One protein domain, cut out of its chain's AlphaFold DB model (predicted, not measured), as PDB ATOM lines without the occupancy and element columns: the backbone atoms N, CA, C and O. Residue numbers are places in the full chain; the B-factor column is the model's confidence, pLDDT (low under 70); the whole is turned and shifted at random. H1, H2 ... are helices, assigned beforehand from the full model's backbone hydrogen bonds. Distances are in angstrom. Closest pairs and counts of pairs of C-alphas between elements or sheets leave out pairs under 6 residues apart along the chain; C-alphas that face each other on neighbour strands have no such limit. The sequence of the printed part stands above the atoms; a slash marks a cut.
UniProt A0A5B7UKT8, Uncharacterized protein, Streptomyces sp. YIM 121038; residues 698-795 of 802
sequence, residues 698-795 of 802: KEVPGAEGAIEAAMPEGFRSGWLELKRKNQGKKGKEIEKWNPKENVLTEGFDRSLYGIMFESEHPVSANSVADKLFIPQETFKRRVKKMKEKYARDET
ATOM      1  N   LYS A 698      91.296   3.214  11.942       88.62
ATOM      2  CA  LYS A 698      91.940   2.778  13.196       88.62
ATOM      3  C   LYS A 698      91.255   3.290  14.472       88.62
ATOM      4  O   LYS A 698      91.530   2.772  15.545       88.62
ATOM      5  N   GLU A 699      90.411   4.316  14.363       87.19
ATOM      6  CA  GLU A 699      89.645   4.912  15.469       87.19
ATOM      7  C   GLU A 699      88.220   4.331  15.569       87.19
ATOM      8  O   GLU A 699      87.430   4.783  16.399       87.19
ATOM      9  N   VAL A 700      87.872   3.354  14.720       89.25
ATOM     10  CA  VAL A 700      86.552   2.710  14.682       89.25
ATOM     11  C   VAL A 700      86.715   1.212  14.971       89.25
ATOM     12  O   VAL A 700      87.130   0.461  14.083       89.25
ATOM     13  N   PRO A 701      86.429   0.753  16.206       90.31
ATOM     14  CA  PRO A 701      86.532  -0.658  16.571       90.31
ATOM     15  C   PRO A 701      85.719  -1.555  15.629       90.31
ATOM     16  O   PRO A 701      84.610  -1.212  15.231       90.31
ATOM     17  N   GLY A 702      86.279  -2.703  15.243       92.94
ATOM     18  CA  GLY A 702      85.609  -3.687  14.382       92.94
ATOM     19  C   GLY A 702      85.535  -3.345  12.885       92.94
ATOM     20  O   GLY A 702      85.413  -4.269  12.084       92.94
ATOM     21  N   ALA A 703      85.698  -2.081  12.471       93.31
ATOM     22  CA  ALA A 703      85.575  -1.676  11.062       93.31
ATOM     23  C   ALA A 703      86.527  -2.432  10.118       93.31
ATOM     24  O   ALA A 703      86.145  -2.809   9.012       93.31
ATOM     25  N   GLU A 704      87.760  -2.692  10.560       95.69
ATOM     26  CA  GLU A 704      88.745  -3.442   9.775       95.69
ATOM     27  C   GLU A 704      88.301  -4.894   9.524       95.69
ATOM     28  O   GLU A 704      88.422  -5.387   8.402       95.69
ATOM     29  N   GLY A 705      87.724  -5.546  10.542       95.06
ATOM     30  CA  GLY A 705      87.175  -6.900  10.444       95.06
ATOM     31  C   GLY A 705      85.889  -6.959   9.619       95.06
ATOM     32  O   GLY A 705      85.730  -7.876   8.823       95.06
ATOM     33  N   ALA A 706      85.013  -5.956   9.731       95.62
ATOM     34  CA  ALA A 706      83.799  -5.855   8.919       95.62
ATOM     35  C   ALA A 706      84.117  -5.720   7.417       95.62
ATOM     36  O   ALA A 706      83.502  -6.396   6.592       95.62
ATOM     37  N   ILE A 707      85.129  -4.916   7.060       96.06
ATOM     38  CA  ILE A 707      85.615  -4.810   5.675       96.06
ATOM     39  C   ILE A 707      86.191  -6.152   5.201       96.06
ATOM     40  O   ILE A 707      85.845  -6.593   4.110       96.06
ATOM     41  N   GLU A 708      87.048  -6.813   5.993       95.88
ATOM     42  CA  GLU A 708      87.623  -8.122   5.633       95.88
ATOM     43  C   GLU A 708      86.548  -9.216   5.478       95.88
ATOM     44  O   GLU A 708      86.607 -10.000   4.526       95.88
ATOM     45  N   ALA A 709      85.540  -9.240   6.356       95.75
ATOM     46  CA  ALA A 709      84.425 -10.185   6.323       95.75
ATOM     47  C   ALA A 709      83.555 -10.024   5.066       95.75
ATOM     48  O   ALA A 709      83.197 -11.027   4.452       95.75
ATOM     49  N   ALA A 710      83.289  -8.783   4.644       96.00
ATOM     50  CA  ALA A 710      82.483  -8.482   3.463       96.00
ATOM     51  C   ALA A 710      83.199  -8.732   2.116       96.00
ATOM     52  O   ALA A 710      82.542  -8.736   1.075       96.00
ATOM     53  N   MET A 711      84.527  -8.933   2.098       96.44
ATOM     54  CA  MET A 711      85.269  -9.172   0.850       96.44
ATOM     55  C   MET A 711      84.802 -10.450   0.129       96.44
ATOM     56  O   MET A 711      84.898 -11.532   0.716       96.44
ATOM     57  N   PRO A 712      84.422 -10.372  -1.164       94.25
ATOM     58  CA  PRO A 712      84.188 -11.545  -2.003       94.25
ATOM     59  C   PRO A 712      85.436 -12.426  -2.083       94.25
ATOM     60  O   PRO A 712      86.553 -11.909  -2.112       94.25
ATOM     61  N   GLU A 713      85.274 -13.743  -2.180       89.56
ATOM     62  CA  GLU A 713      86.391 -14.699  -2.122       89.56
ATOM     63  C   GLU A 713      87.475 -14.435  -3.185       89.56
ATOM     64  O   GLU A 713      88.660 -14.328  -2.856       89.56
ATOM     65  N   GLY A 714      87.066 -14.202  -4.438       86.38
ATOM     66  CA  GLY A 714      87.973 -13.838  -5.535       86.38
ATOM     67  C   GLY A 714      88.651 -12.469  -5.378       86.38
ATOM     68  O   GLY A 714      89.703 -12.238  -5.970       86.38
ATOM     69  N   PHE A 715      88.094 -11.564  -4.562       91.19
ATOM     70  CA  PHE A 715      88.759 -10.311  -4.191       91.19
ATOM     71  C   PHE A 715      89.724 -10.524  -3.012       91.19
ATOM     72  O   PHE A 715      90.848 -10.019  -3.016       91.19
ATOM     73  N   ARG A 716      89.303 -11.311  -2.012       93.75
ATOM     74  CA  ARG A 716      90.050 -11.604  -0.783       93.75
ATOM     75  C   ARG A 716      91.386 -12.294  -1.072       93.75
ATOM     76  O   ARG A 716      92.380 -11.934  -0.450       93.75
ATOM     77  N   SER A 717      91.438 -13.235  -2.016       90.56
ATOM     78  CA  SER A 717      92.674 -13.942  -2.389       90.56
ATOM     79  C   SER A 717      93.748 -12.996  -2.953       90.56
ATOM     80  O   SER A 717      94.862 -12.943  -2.424       90.56
ATOM     81  N   GLY A 718      93.399 -12.176  -3.951       90.00
ATOM     82  CA  GLY A 718      94.296 -11.159  -4.516       90.00
ATOM     83  C   GLY A 718      94.696 -10.086  -3.496       90.00
ATOM     84  O   GLY A 718      95.861  -9.689  -3.424       90.00
ATOM     85  N   TRP A 719      93.760  -9.673  -2.637       94.81
ATOM     86  CA  TRP A 719      94.038  -8.734  -1.551       94.81
ATOM     87  C   TRP A 719      95.022  -9.298  -0.510       94.81
ATOM     88  O   TRP A 719      95.919  -8.578  -0.071       94.81
ATOM     89  N   LEU A 720      94.913 -10.582  -0.143       95.62
ATOM     90  CA  LEU A 720      95.854 -11.252   0.765       95.62
ATOM     91  C   LEU A 720      97.259 -11.367   0.159       95.62
ATOM     92  O   LEU A 720      98.248 -11.127   0.859       95.62
ATOM     93  N   GLU A 721      97.372 -11.673  -1.138       94.62
ATOM     94  CA  GLU A 721      98.667 -11.686  -1.824       94.62
ATOM     95  C   GLU A 721      99.320 -10.294  -1.801       94.62
ATOM     96  O   GLU A 721     100.509 -10.168  -1.491       94.62
ATOM     97  N   LEU A 722      98.539  -9.237  -2.051       94.31
ATOM     98  CA  LEU A 722      99.031  -7.862  -2.006       94.31
ATOM     99  C   LEU A 722      99.379  -7.408  -0.577       94.31
ATOM    100  O   LEU A 722     100.400  -6.751  -0.376       94.31
ATOM    101  N   LYS A 723      98.594  -7.814   0.434       96.06
ATOM    102  CA  LYS A 723      98.888  -7.601   1.866       96.06
ATOM    103  C   LYS A 723     100.249  -8.196   2.231       96.06
ATOM    104  O   LYS A 723     101.035  -7.530   2.902       96.06
ATOM    105  N   ARG A 724     100.563  -9.396   1.720       96.44
ATOM    106  CA  ARG A 724     101.881 -10.040   1.856       96.44
ATOM    107  C   ARG A 724     102.979  -9.267   1.113       96.44
ATOM    108  O   ARG A 724     104.009  -8.973   1.711       96.44
ATOM    109  N   LYS A 725     102.763  -8.867  -0.150       95.44
ATOM    110  CA  LYS A 725     103.729  -8.061  -0.936       95.44
ATOM    111  C   LYS A 725     104.013  -6.679  -0.340       95.44
ATOM    112  O   LYS A 725     105.078  -6.119  -0.597       95.44
ATOM    113  N   ASN A 726     103.077  -6.118   0.421       96.12
ATOM    114  CA  ASN A 726     103.194  -4.807   1.062       96.12
ATOM    115  C   ASN A 726     103.660  -4.867   2.524       96.12
ATOM    116  O   ASN A 726     103.826  -3.819   3.151       96.12
ATOM    117  N   GLN A 727     103.908  -6.058   3.077       95.62
ATOM    118  CA  GLN A 727     104.396  -6.208   4.444       95.62
ATOM    119  C   GLN A 727     105.767  -5.523   4.603       95.62
ATOM    120  O   GLN A 727     106.716  -5.815   3.884       95.62
ATOM    121  N   GLY A 728     105.855  -4.563   5.530       93.00
ATOM    122  CA  GLY A 728     107.064  -3.768   5.794       93.00
ATOM    123  C   GLY A 728     107.240  -2.500   4.942       93.00
ATOM    124  O   GLY A 728     107.934  -1.585   5.387       93.00
ATOM    125  N   LYS A 729     106.578  -2.388   3.782       93.38
ATOM    126  CA  LYS A 729     106.676  -1.219   2.883       93.38
ATOM    127  C   LYS A 729     105.949   0.007   3.447       93.38
ATOM    128  O   LYS A 729     104.944  -0.132   4.151       93.38
ATOM    129  N   LYS A 730     106.412   1.225   3.129       88.81
ATOM    130  CA  LYS A 730     105.788   2.473   3.628       88.81
ATOM    131  C   LYS A 730     105.536   3.510   2.531       88.81
ATOM    132  O   LYS A 730     106.296   3.682   1.583       88.81
ATOM    133  N   GLY A 731     104.459   4.278   2.696       86.44
ATOM    134  CA  GLY A 731     104.168   5.448   1.863       86.44
ATOM    135  C   GLY A 731     103.977   5.107   0.382       86.44
ATOM    136  O   GLY A 731     102.981   4.492   0.015       86.44
ATOM    137  N   LYS A 732     104.909   5.557  -0.471       84.19
ATOM    138  CA  LYS A 732     104.842   5.379  -1.935       84.19
ATOM    139  C   LYS A 732     105.241   3.977  -2.412       84.19
ATOM    140  O   LYS A 732     104.949   3.644  -3.551       84.19
ATOM    141  N   GLU A 733     105.894   3.185  -1.568       88.69
ATOM    142  CA  GLU A 733     106.348   1.823  -1.894       88.69
ATOM    143  C   GLU A 733     105.208   0.795  -1.867       88.69
ATOM    144  O   GLU A 733     105.367  -0.323  -2.354       88.69
ATOM    145  N   ILE A 734     104.069   1.159  -1.269       92.31
ATOM    146  CA  ILE A 734     102.888   0.304  -1.171       92.31
ATOM    147  C   ILE A 734     102.313   0.114  -2.578       92.31
ATOM    148  O   ILE A 734     101.772   1.049  -3.174       92.31
ATOM    149  N   GLU A 735     102.428  -1.109  -3.084       94.31
ATOM    150  CA  GLU A 735     101.857  -1.550  -4.350       94.31
ATOM    151  C   GLU A 735     100.336  -1.410  -4.277       94.31
ATOM    152  O   GLU A 735      99.713  -1.876  -3.316       94.31
ATOM    153  N   LYS A 736      99.741  -0.723  -5.257       92.94
ATOM    154  CA  LYS A 736      98.306  -0.432  -5.273       92.94
ATOM    155  C   LYS A 736      97.583  -1.266  -6.315       92.94
ATOM    156  O   LYS A 736      97.989  -1.315  -7.473       92.94
ATOM    157  N   TRP A 737      96.471  -1.860  -5.909       88.06
ATOM    158  CA  TRP A 737      95.618  -2.644  -6.781       88.06
ATOM    159  C   TRP A 737      94.637  -1.744  -7.527       88.06
ATOM    160  O   TRP A 737      93.896  -0.974  -6.919       88.06
ATOM    161  N   ASN A 738      94.608  -1.864  -8.852       83.94
ATOM    162  CA  ASN A 738      93.565  -1.278  -9.686       83.94
ATOM    163  C   ASN A 738      92.643  -2.408 -10.189       83.94
ATOM    164  O   ASN A 738      92.869  -2.921 -11.288       83.94
ATOM    165  N   PRO A 739      91.677  -2.883  -9.376       75.44
ATOM    166  CA  PRO A 739      90.778  -3.954  -9.790       75.44
ATOM    167  C   PRO A 739      89.949  -3.507 -11.000       75.44
ATOM    168  O   PRO A 739      89.415  -2.397 -11.020       75.44
ATOM    169  N   LYS A 740      89.816  -4.383 -12.005       74.69
ATOM    170  CA  LYS A 740      88.838  -4.196 -13.091       74.69
ATOM    171  C   LYS A 740      87.433  -4.122 -12.477       74.69
ATOM    172  O   LYS A 740      87.193  -4.775 -11.460       74.69
ATOM    173  N   GLU A 741      86.518  -3.348 -13.071       66.25
ATOM    174  CA  GLU A 741      85.238  -2.987 -12.425       66.25
ATOM    175  C   GLU A 741      84.446  -4.204 -11.901       66.25
ATOM    176  O   GLU A 741      83.860  -4.118 -10.822       66.25
ATOM    177  N   ASN A 742      84.547  -5.343 -12.597       71.00
ATOM    178  CA  ASN A 742      83.841  -6.604 -12.348       71.00
ATOM    179  C   ASN A 742      84.309  -7.401 -11.104       71.00
ATOM    180  O   ASN A 742      83.644  -8.364 -10.735       71.00
ATOM    181  N   VAL A 743      85.453  -7.078 -10.480       76.38
ATOM    182  CA  VAL A 743      86.000  -7.869  -9.342       76.38
ATOM    183  C   VAL A 743      85.348  -7.487  -8.004       76.38
ATOM    184  O   VAL A 743      85.331  -8.267  -7.053       76.38
ATOM    185  N   LEU A 744      84.809  -6.272  -7.920       82.56
ATOM    186  CA  LEU A 744      84.138  -5.734  -6.741       82.56
ATOM    187  C   LEU A 744      82.623  -5.877  -6.942       82.56
ATOM    188  O   LEU A 744      82.036  -5.148  -7.744       82.56
ATOM    189  N   THR A 745      82.015  -6.840  -6.248       90.75
ATOM    190  CA  THR A 745      80.582  -7.149  -6.357       90.75
ATOM    191  C   THR A 745      79.703  -6.062  -5.740       90.75
ATOM    192  O   THR A 745      80.108  -5.355  -4.817       90.75
ATOM    193  N   GLU A 746      78.457  -5.977  -6.204       91.88
ATOM    194  CA  GLU A 746      77.451  -5.047  -5.680       91.88
ATOM    195  C   GLU A 746      77.231  -5.181  -4.164       91.88
ATOM    196  O   GLU A 746      77.234  -4.180  -3.448       91.88
ATOM    197  N   GLY A 747      77.129  -6.416  -3.658       94.38
ATOM    198  CA  GLY A 747      76.980  -6.670  -2.221       94.38
ATOM    199  C   GLY A 747      78.143  -6.116  -1.391       94.38
ATOM    200  O   GLY A 747      77.920  -5.557  -0.317       94.38
ATOM    201  N   PHE A 748      79.376  -6.186  -1.911       94.94
ATOM    202  CA  PHE A 748      80.536  -5.605  -1.236       94.94
ATOM    203  C   PHE A 748      80.505  -4.075  -1.260       94.94
ATOM    204  O   PHE A 748      80.764  -3.455  -0.232       94.94
ATOM    205  N   ASP A 749      80.107  -3.455  -2.376       94.75
ATOM    206  CA  ASP A 749      79.888  -2.004  -2.432       94.75
ATOM    207  C   ASP A 749      78.817  -1.549  -1.423       94.75
ATOM    208  O   ASP A 749      79.014  -0.538  -0.748       94.75
ATOM    209  N   ARG A 750      77.717  -2.301  -1.253       95.25
ATOM    210  CA  ARG A 750      76.698  -1.989  -0.232       95.25
ATOM    211  C   ARG A 750      77.264  -2.115   1.187       95.25
ATOM    212  O   ARG A 750      77.057  -1.215   1.997       95.25
ATOM    213  N   SER A 751      78.035  -3.166   1.487       95.94
ATOM    214  CA  SER A 751      78.711  -3.299   2.790       95.94
ATOM    215  C   SER A 751      79.708  -2.163   3.054       95.94
ATOM    216  O   SER A 751      79.748  -1.616   4.155       95.94
ATOM    217  N   LEU A 752      80.497  -1.766   2.049       95.56
ATOM    218  CA  LEU A 752      81.416  -0.634   2.161       95.56
ATOM    219  C   LEU A 752      80.662   0.685   2.380       95.56
ATOM    220  O   LEU A 752      81.099   1.491   3.203       95.56
ATOM    221  N   TYR A 753      79.538   0.902   1.689       95.06
ATOM    222  CA  TYR A 753      78.675   2.068   1.897       95.06
ATOM    223  C   TYR A 753      78.164   2.132   3.343       95.06
ATOM    224  O   TYR A 753      78.386   3.145   4.010       95.06
ATOM    225  N   GLY A 754      77.612   1.032   3.869       94.25
ATOM    226  CA  GLY A 754      77.131   0.968   5.252       94.25
ATOM    227  C   GLY A 754      78.223   1.270   6.285       94.25
ATOM    228  O   GLY A 754      78.046   2.108   7.169       94.25
ATOM    229  N   ILE A 755      79.419   0.695   6.120       93.50
ATOM    230  CA  ILE A 755      80.571   0.964   7.000       93.50
ATOM    231  C   ILE A 755      81.013   2.441   6.927       93.50
ATOM    232  O   ILE A 755      81.357   3.041   7.949       93.50
ATOM    233  N   MET A 756      81.008   3.050   5.737       94.00
ATOM    234  CA  MET A 756      81.461   4.433   5.534       94.00
ATOM    235  C   MET A 756      80.434   5.510   5.903       94.00
ATOM    236  O   MET A 756      80.858   6.624   6.218       94.00
ATOM    237  N   PHE A 757      79.129   5.226   5.831       90.38
ATOM    238  CA  PHE A 757      78.081   6.257   5.893       90.38
ATOM    239  C   PHE A 757      76.916   5.954   6.847       90.38
ATOM    240  O   PHE A 757      76.415   6.900   7.450       90.38
ATOM    241  N   GLU A 758      76.518   4.690   7.011       89.19
ATOM    242  CA  GLU A 758      75.354   4.292   7.831       89.19
ATOM    243  C   GLU A 758      75.745   3.924   9.276       89.19
ATOM    244  O   GLU A 758      74.921   3.977  10.186       89.19
ATOM    245  N   SER A 759      77.011   3.556   9.512       85.56
ATOM    246  CA  SER A 759      77.500   3.204  10.848       85.56
ATOM    247  C   SER A 759      77.519   4.405  11.807       85.56
ATOM    248  O   SER A 759      77.779   5.542  11.412       85.56
ATOM    249  N   GLU A 760      77.332   4.148  13.109       84.50
ATOM    250  CA  GLU A 760      77.388   5.176  14.168       84.50
ATOM    251  C   GLU A 760      78.721   5.957  14.168       84.50
ATOM    252  O   GLU A 760      78.812   7.096  14.640       84.50
ATOM    253  N   HIS A 761      79.784   5.349  13.639       84.88
ATOM    254  CA  HIS A 761      81.132   5.901  13.550       84.88
ATOM    255  C   HIS A 761      81.653   5.789  12.101       84.88
ATOM    256  O   HIS A 761      82.495   4.931  11.823       84.88
ATOM    257  N   PRO A 762      81.192   6.657  11.177       86.69
ATOM    258  CA  PRO A 762      81.471   6.533   9.746       86.69
ATOM    259  C   PRO A 762      82.972   6.516   9.443       86.69
ATOM    260  O   PRO A 762      83.732   7.336   9.968       86.69
ATOM    261  N   VAL A 763      83.413   5.603   8.573       91.50
ATOM    262  CA  VAL A 763      84.835   5.389   8.248       91.50
ATOM    263  C   VAL A 763      85.275   6.190   7.019       91.50
ATOM    264  O   VAL A 763      84.604   6.229   5.991       91.50
ATOM    265  N   SER A 764      86.445   6.829   7.094       92.31
ATOM    266  CA  SER A 764      87.003   7.624   5.997       92.31
ATOM    267  C   SER A 764      87.259   6.784   4.744       92.31
ATOM    268  O   SER A 764      88.068   5.857   4.768       92.31
ATOM    269  N   ALA A 765      86.677   7.195   3.612       93.25
ATOM    270  CA  ALA A 765      86.904   6.577   2.304       93.25
ATOM    271  C   ALA A 765      88.394   6.461   1.921       93.25
ATOM    272  O   ALA A 765      88.783   5.500   1.267       93.25
ATOM    273  N   ASN A 766      89.254   7.388   2.367       93.50
ATOM    274  CA  ASN A 766      90.700   7.270   2.151       93.50
ATOM    275  C   ASN A 766      91.305   6.119   2.971       93.50
ATOM    276  O   ASN A 766      92.156   5.399   2.464       93.50
ATOM    277  N   SER A 767      90.855   5.914   4.216       94.00
ATOM    278  CA  SER A 767      91.297   4.783   5.043       94.00
ATOM    279  C   SER A 767      90.791   3.441   4.513       94.00
ATOM    280  O   SER A 767      91.534   2.466   4.570       94.00
ATOM    281  N   VAL A 768      89.575   3.397   3.955       95.38
ATOM    282  CA  VAL A 768      89.065   2.210   3.248       95.38
ATOM    283  C   VAL A 768      89.890   1.945   1.986       95.38
ATOM    284  O   VAL A 768      90.375   0.834   1.806       95.38
ATOM    285  N   ALA A 769      90.154   2.961   1.157       94.81
ATOM    286  CA  ALA A 769      91.014   2.824  -0.022       94.81
ATOM    287  C   ALA A 769      92.416   2.301   0.337       94.81
ATOM    288  O   ALA A 769      92.895   1.353  -0.282       94.81
ATOM    289  N   ASP A 770      93.048   2.868   1.369       94.19
ATOM    290  CA  ASP A 770      94.371   2.444   1.833       94.19
ATOM    291  C   ASP A 770      94.348   1.010   2.407       94.19
ATOM    292  O   ASP A 770      95.290   0.254   2.175       94.19
ATOM    293  N   LYS A 771      93.263   0.593   3.083       95.19
ATOM    294  CA  LYS A 771      93.050  -0.790   3.564       95.19
ATOM    295  C   LYS A 771      92.884  -1.791   2.421       95.19
ATOM    296  O   LYS A 771      93.434  -2.887   2.486       95.19
ATOM    297  N   LEU A 772      92.142  -1.420   1.378       95.19
ATOM    298  CA  LEU A 772      91.926  -2.232   0.175       95.19
ATOM    299  C   LEU A 772      93.112  -2.175  -0.807       95.19
ATOM    300  O   LEU A 772      93.088  -2.854  -1.831       95.19
ATOM    301  N   PHE A 773      94.136  -1.368  -0.506       95.19
ATOM    302  CA  PHE A 773      95.253  -1.014  -1.388       95.19
ATOM    303  C   PHE A 773      94.839  -0.359  -2.722       95.19
ATOM    304  O   PHE A 773      95.610  -0.358  -3.678       95.19
ATOM    305  N   ILE A 774      93.654   0.246  -2.805       94.56
ATOM    306  CA  ILE A 774      93.148   0.891  -4.026       94.56
ATOM    307  C   ILE A 774      93.682   2.339  -4.112       94.56
ATOM    308  O   ILE A 774      93.799   3.027  -3.091       94.56
ATOM    309  N   PRO A 775      94.031   2.871  -5.304       94.44
ATOM    310  CA  PRO A 775      94.326   4.293  -5.467       94.44
ATOM    311  C   PRO A 775      93.156   5.165  -4.985       94.44
ATOM    312  O   PRO A 775      92.013   4.960  -5.386       94.44
ATOM    313  N   GLN A 776      93.440   6.163  -4.139       93.12
ATOM    314  CA  GLN A 776      92.400   6.962  -3.473       93.12
ATOM    315  C   GLN A 776      91.460   7.659  -4.471       93.12
ATOM    316  O   GLN A 776      90.261   7.712  -4.222       93.12
ATOM    317  N   GLU A 777      91.956   8.126  -5.622       88.38
ATOM    318  CA  GLU A 777      91.104   8.722  -6.665       88.38
ATOM    319  C   GLU A 777      90.203   7.693  -7.366       88.38
ATOM    320  O   GLU A 777      89.021   7.963  -7.576       88.38
ATOM    321  N   THR A 778      90.705   6.483  -7.651       91.44
ATOM    322  CA  THR A 778      89.883   5.372  -8.164       91.44
ATOM    323  C   THR A 778      88.774   5.024  -7.172       91.44
ATOM    324  O   THR A 778      87.607   4.923  -7.550       91.44
ATOM    325  N   PHE A 779      89.113   4.909  -5.883       94.25
ATOM    326  CA  PHE A 779      88.131   4.595  -4.849       94.25
ATOM    327  C   PHE A 779      87.110   5.725  -4.652       94.25
ATOM    328  O   PHE A 779      85.920   5.447  -4.573       94.25
ATOM    329  N   LYS A 780      87.518   7.003  -4.671       91.62
ATOM    330  CA  LYS A 780      86.592   8.152  -4.612       91.62
ATOM    331  C   LYS A 780      85.585   8.164  -5.762       91.62
ATOM    332  O   LYS A 780      84.409   8.417  -5.516       91.62
ATOM    333  N   ARG A 781      86.015   7.867  -6.997       90.69
ATOM    334  CA  ARG A 781      85.102   7.736  -8.151       90.69
ATOM    335  C   ARG A 781      84.060   6.640  -7.906       90.69
ATOM    336  O   ARG A 781      82.881   6.859  -8.171       90.69
ATOM    337  N   ARG A 782      84.464   5.506  -7.321       91.25
ATOM    338  CA  ARG A 782      83.540   4.432  -6.919       91.25
ATOM    339  C   ARG A 782      82.621   4.846  -5.764       91.25
ATOM    340  O   ARG A 782      81.429   4.584  -5.824       91.25
ATOM    341  N   VAL A 783      83.125   5.573  -4.766       92.88
ATOM    342  CA  VAL A 783      82.320   6.148  -3.669       92.88
ATOM    343  C   VAL A 783      81.270   7.136  -4.181       92.88
ATOM    344  O   VAL A 783      80.180   7.185  -3.616       92.88
ATOM    345  N   LYS A 784      81.548   7.884  -5.258       91.81
ATOM    346  CA  LYS A 784      80.537   8.716  -5.927       91.81
ATOM    347  C   LYS A 784      79.402   7.848  -6.492       91.81
ATOM    348  O   LYS A 784      78.266   8.045  -6.074       91.81
ATOM    349  N   LYS A 785      79.731   6.823  -7.297       92.19
ATOM    350  CA  LYS A 785      78.757   5.842  -7.823       92.19
ATOM    351  C   LYS A 785      77.941   5.175  -6.696       92.19
ATOM    352  O   LYS A 785      76.726   5.068  -6.804       92.19
ATOM    353  N   MET A 786      78.585   4.772  -5.593       93.75
ATOM    354  CA  MET A 786      77.903   4.166  -4.435       93.75
ATOM    355  C   MET A 786      76.915   5.128  -3.761       93.75
ATOM    356  O   MET A 786      75.832   4.701  -3.383       93.75
ATOM    357  N   LYS A 787      77.247   6.420  -3.636       91.31
ATOM    358  CA  LYS A 787      76.316   7.431  -3.108       91.31
ATOM    359  C   LYS A 787      75.145   7.690  -4.045       91.31
ATOM    360  O   LYS A 787      74.015   7.728  -3.584       91.31
ATOM    361  N   GLU A 788      75.413   7.854  -5.338       89.62
ATOM    362  CA  GLU A 788      74.378   8.069  -6.358       89.62
ATOM    363  C   GLU A 788      73.387   6.893  -6.412       89.62
ATOM    364  O   GLU A 788      72.192   7.115  -6.600       89.62
ATOM    365  N   LYS A 789      73.874   5.662  -6.192       92.31
ATOM    366  CA  LYS A 789      73.056   4.447  -6.116       92.31
ATOM    367  C   LYS A 789      72.288   4.332  -4.791       92.31
ATOM    368  O   LYS A 789      71.067   4.304  -4.811       92.31
ATOM    369  N   TYR A 790      72.983   4.294  -3.653       92.31
ATOM    370  CA  TYR A 790      72.386   3.882  -2.374       92.31
ATOM    371  C   TYR A 790      71.732   5.007  -1.560       92.31
ATOM    372  O   TYR A 790      70.897   4.713  -0.712       92.31
ATOM    373  N   ALA A 791      72.039   6.284  -1.820       83.31
ATOM    374  CA  ALA A 791      71.360   7.388  -1.127       83.31
ATOM    375  C   ALA A 791      69.900   7.577  -1.585       83.31
ATOM    376  O   ALA A 791      69.128   8.224  -0.884       83.31
ATOM    377  N   ARG A 792      69.521   7.020  -2.747       73.75
ATOM    378  CA  ARG A 792      68.130   6.990  -3.234       73.75
ATOM    379  C   ARG A 792      67.279   5.949  -2.504       73.75
ATOM    380  O   ARG A 792      66.094   6.176  -2.299       73.75
ATOM    381  N   ASP A 793      67.888   4.848  -2.062       72.00
ATOM    382  CA  ASP A 793      67.185   3.794  -1.320       72.00
ATOM    383  C   ASP A 793      66.728   4.281   0.071       72.00
ATOM    384  O   ASP A 793      65.721   3.812   0.597       72.00
ATOM    385  N   GLU A 794      67.457   5.229   0.677       63.09
ATOM    386  CA  GLU A 794      67.163   5.760   2.019       63.09
ATOM    387  C   GLU A 794      66.052   6.824   2.041       63.09
ATOM    388  O   GLU A 794      65.430   7.021   3.086       63.09
ATOM    389  N   THR A 795      65.781   7.525   0.932       65.50
ATOM    390  CA  THR A 795      64.757   8.591   0.895       65.50
ATOM    391  C   THR A 795      63.335   8.076   0.683       65.50
ATOM    392  O   THR A 795      62.392   8.855   0.792       65.50
TER     393      THR A 795
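Overview. This is residues 698 to 795 of the 802 residues of an uncharacterized protein of Streptomyces sp. YIM 121038 (UniProt A0A5B7UKT8). Short H1 runs side by side with H3, H3 crosses long H5 nearly at right angles, and small H4 packs on the first part of H5. H2 leads away from H1 into a long loop, whose residues 727 to 733 stick out. The 98 printed residues include five named helices, H1 to H5 in order, and no named strand: all helix, compact, radius of gyration of the C-alphas 13.3 A, spans 44 by 30 by 24 A.

Along the chain. H1, residues 703 to 710, begins at C-alpha (85.575, -1.676, 11.062). H2 is residues 713 to 725, 18.6 A long; H3, 746 to 758, 16.6 A; H4, 765 to 771. H5, residues 776 to 794, 25.9 A, ends at C-alpha (67.163, 5.760, 2.019), with a kink of 31 degrees near residue 787.

Arrangement. H1 and H3 touch at a shallow tilt of 19 degrees, opposite ways; their closest C-alphas, Ala 710 and Phe 748, are 5.8 A apart. Residues 749 to 753 of H3 touch residues 783 to 790 of H5, about perpendicular at 84 degrees; closest C-alphas Tyr 753 and Met 786, 6.7 A. H4 touches H5 residues 776 to 783; closest C-alphas Ala 769 and Gln 776, 5.6 A. H2 touches no helix. O i to N i+4 pairs are within hydrogen-bond range throughout H1, H3 and H4, in 8 of 9 in H2 and 12 of 15 in H5.

Size, cuts and confidence. The farthest C-alphas, Gly 728 and Thr 795, are 44.3 A apart. The printed part has no cut; the H2 to H3 link is long, 20 residues. pLDDT is under 70 at residues 741, 794 and 795.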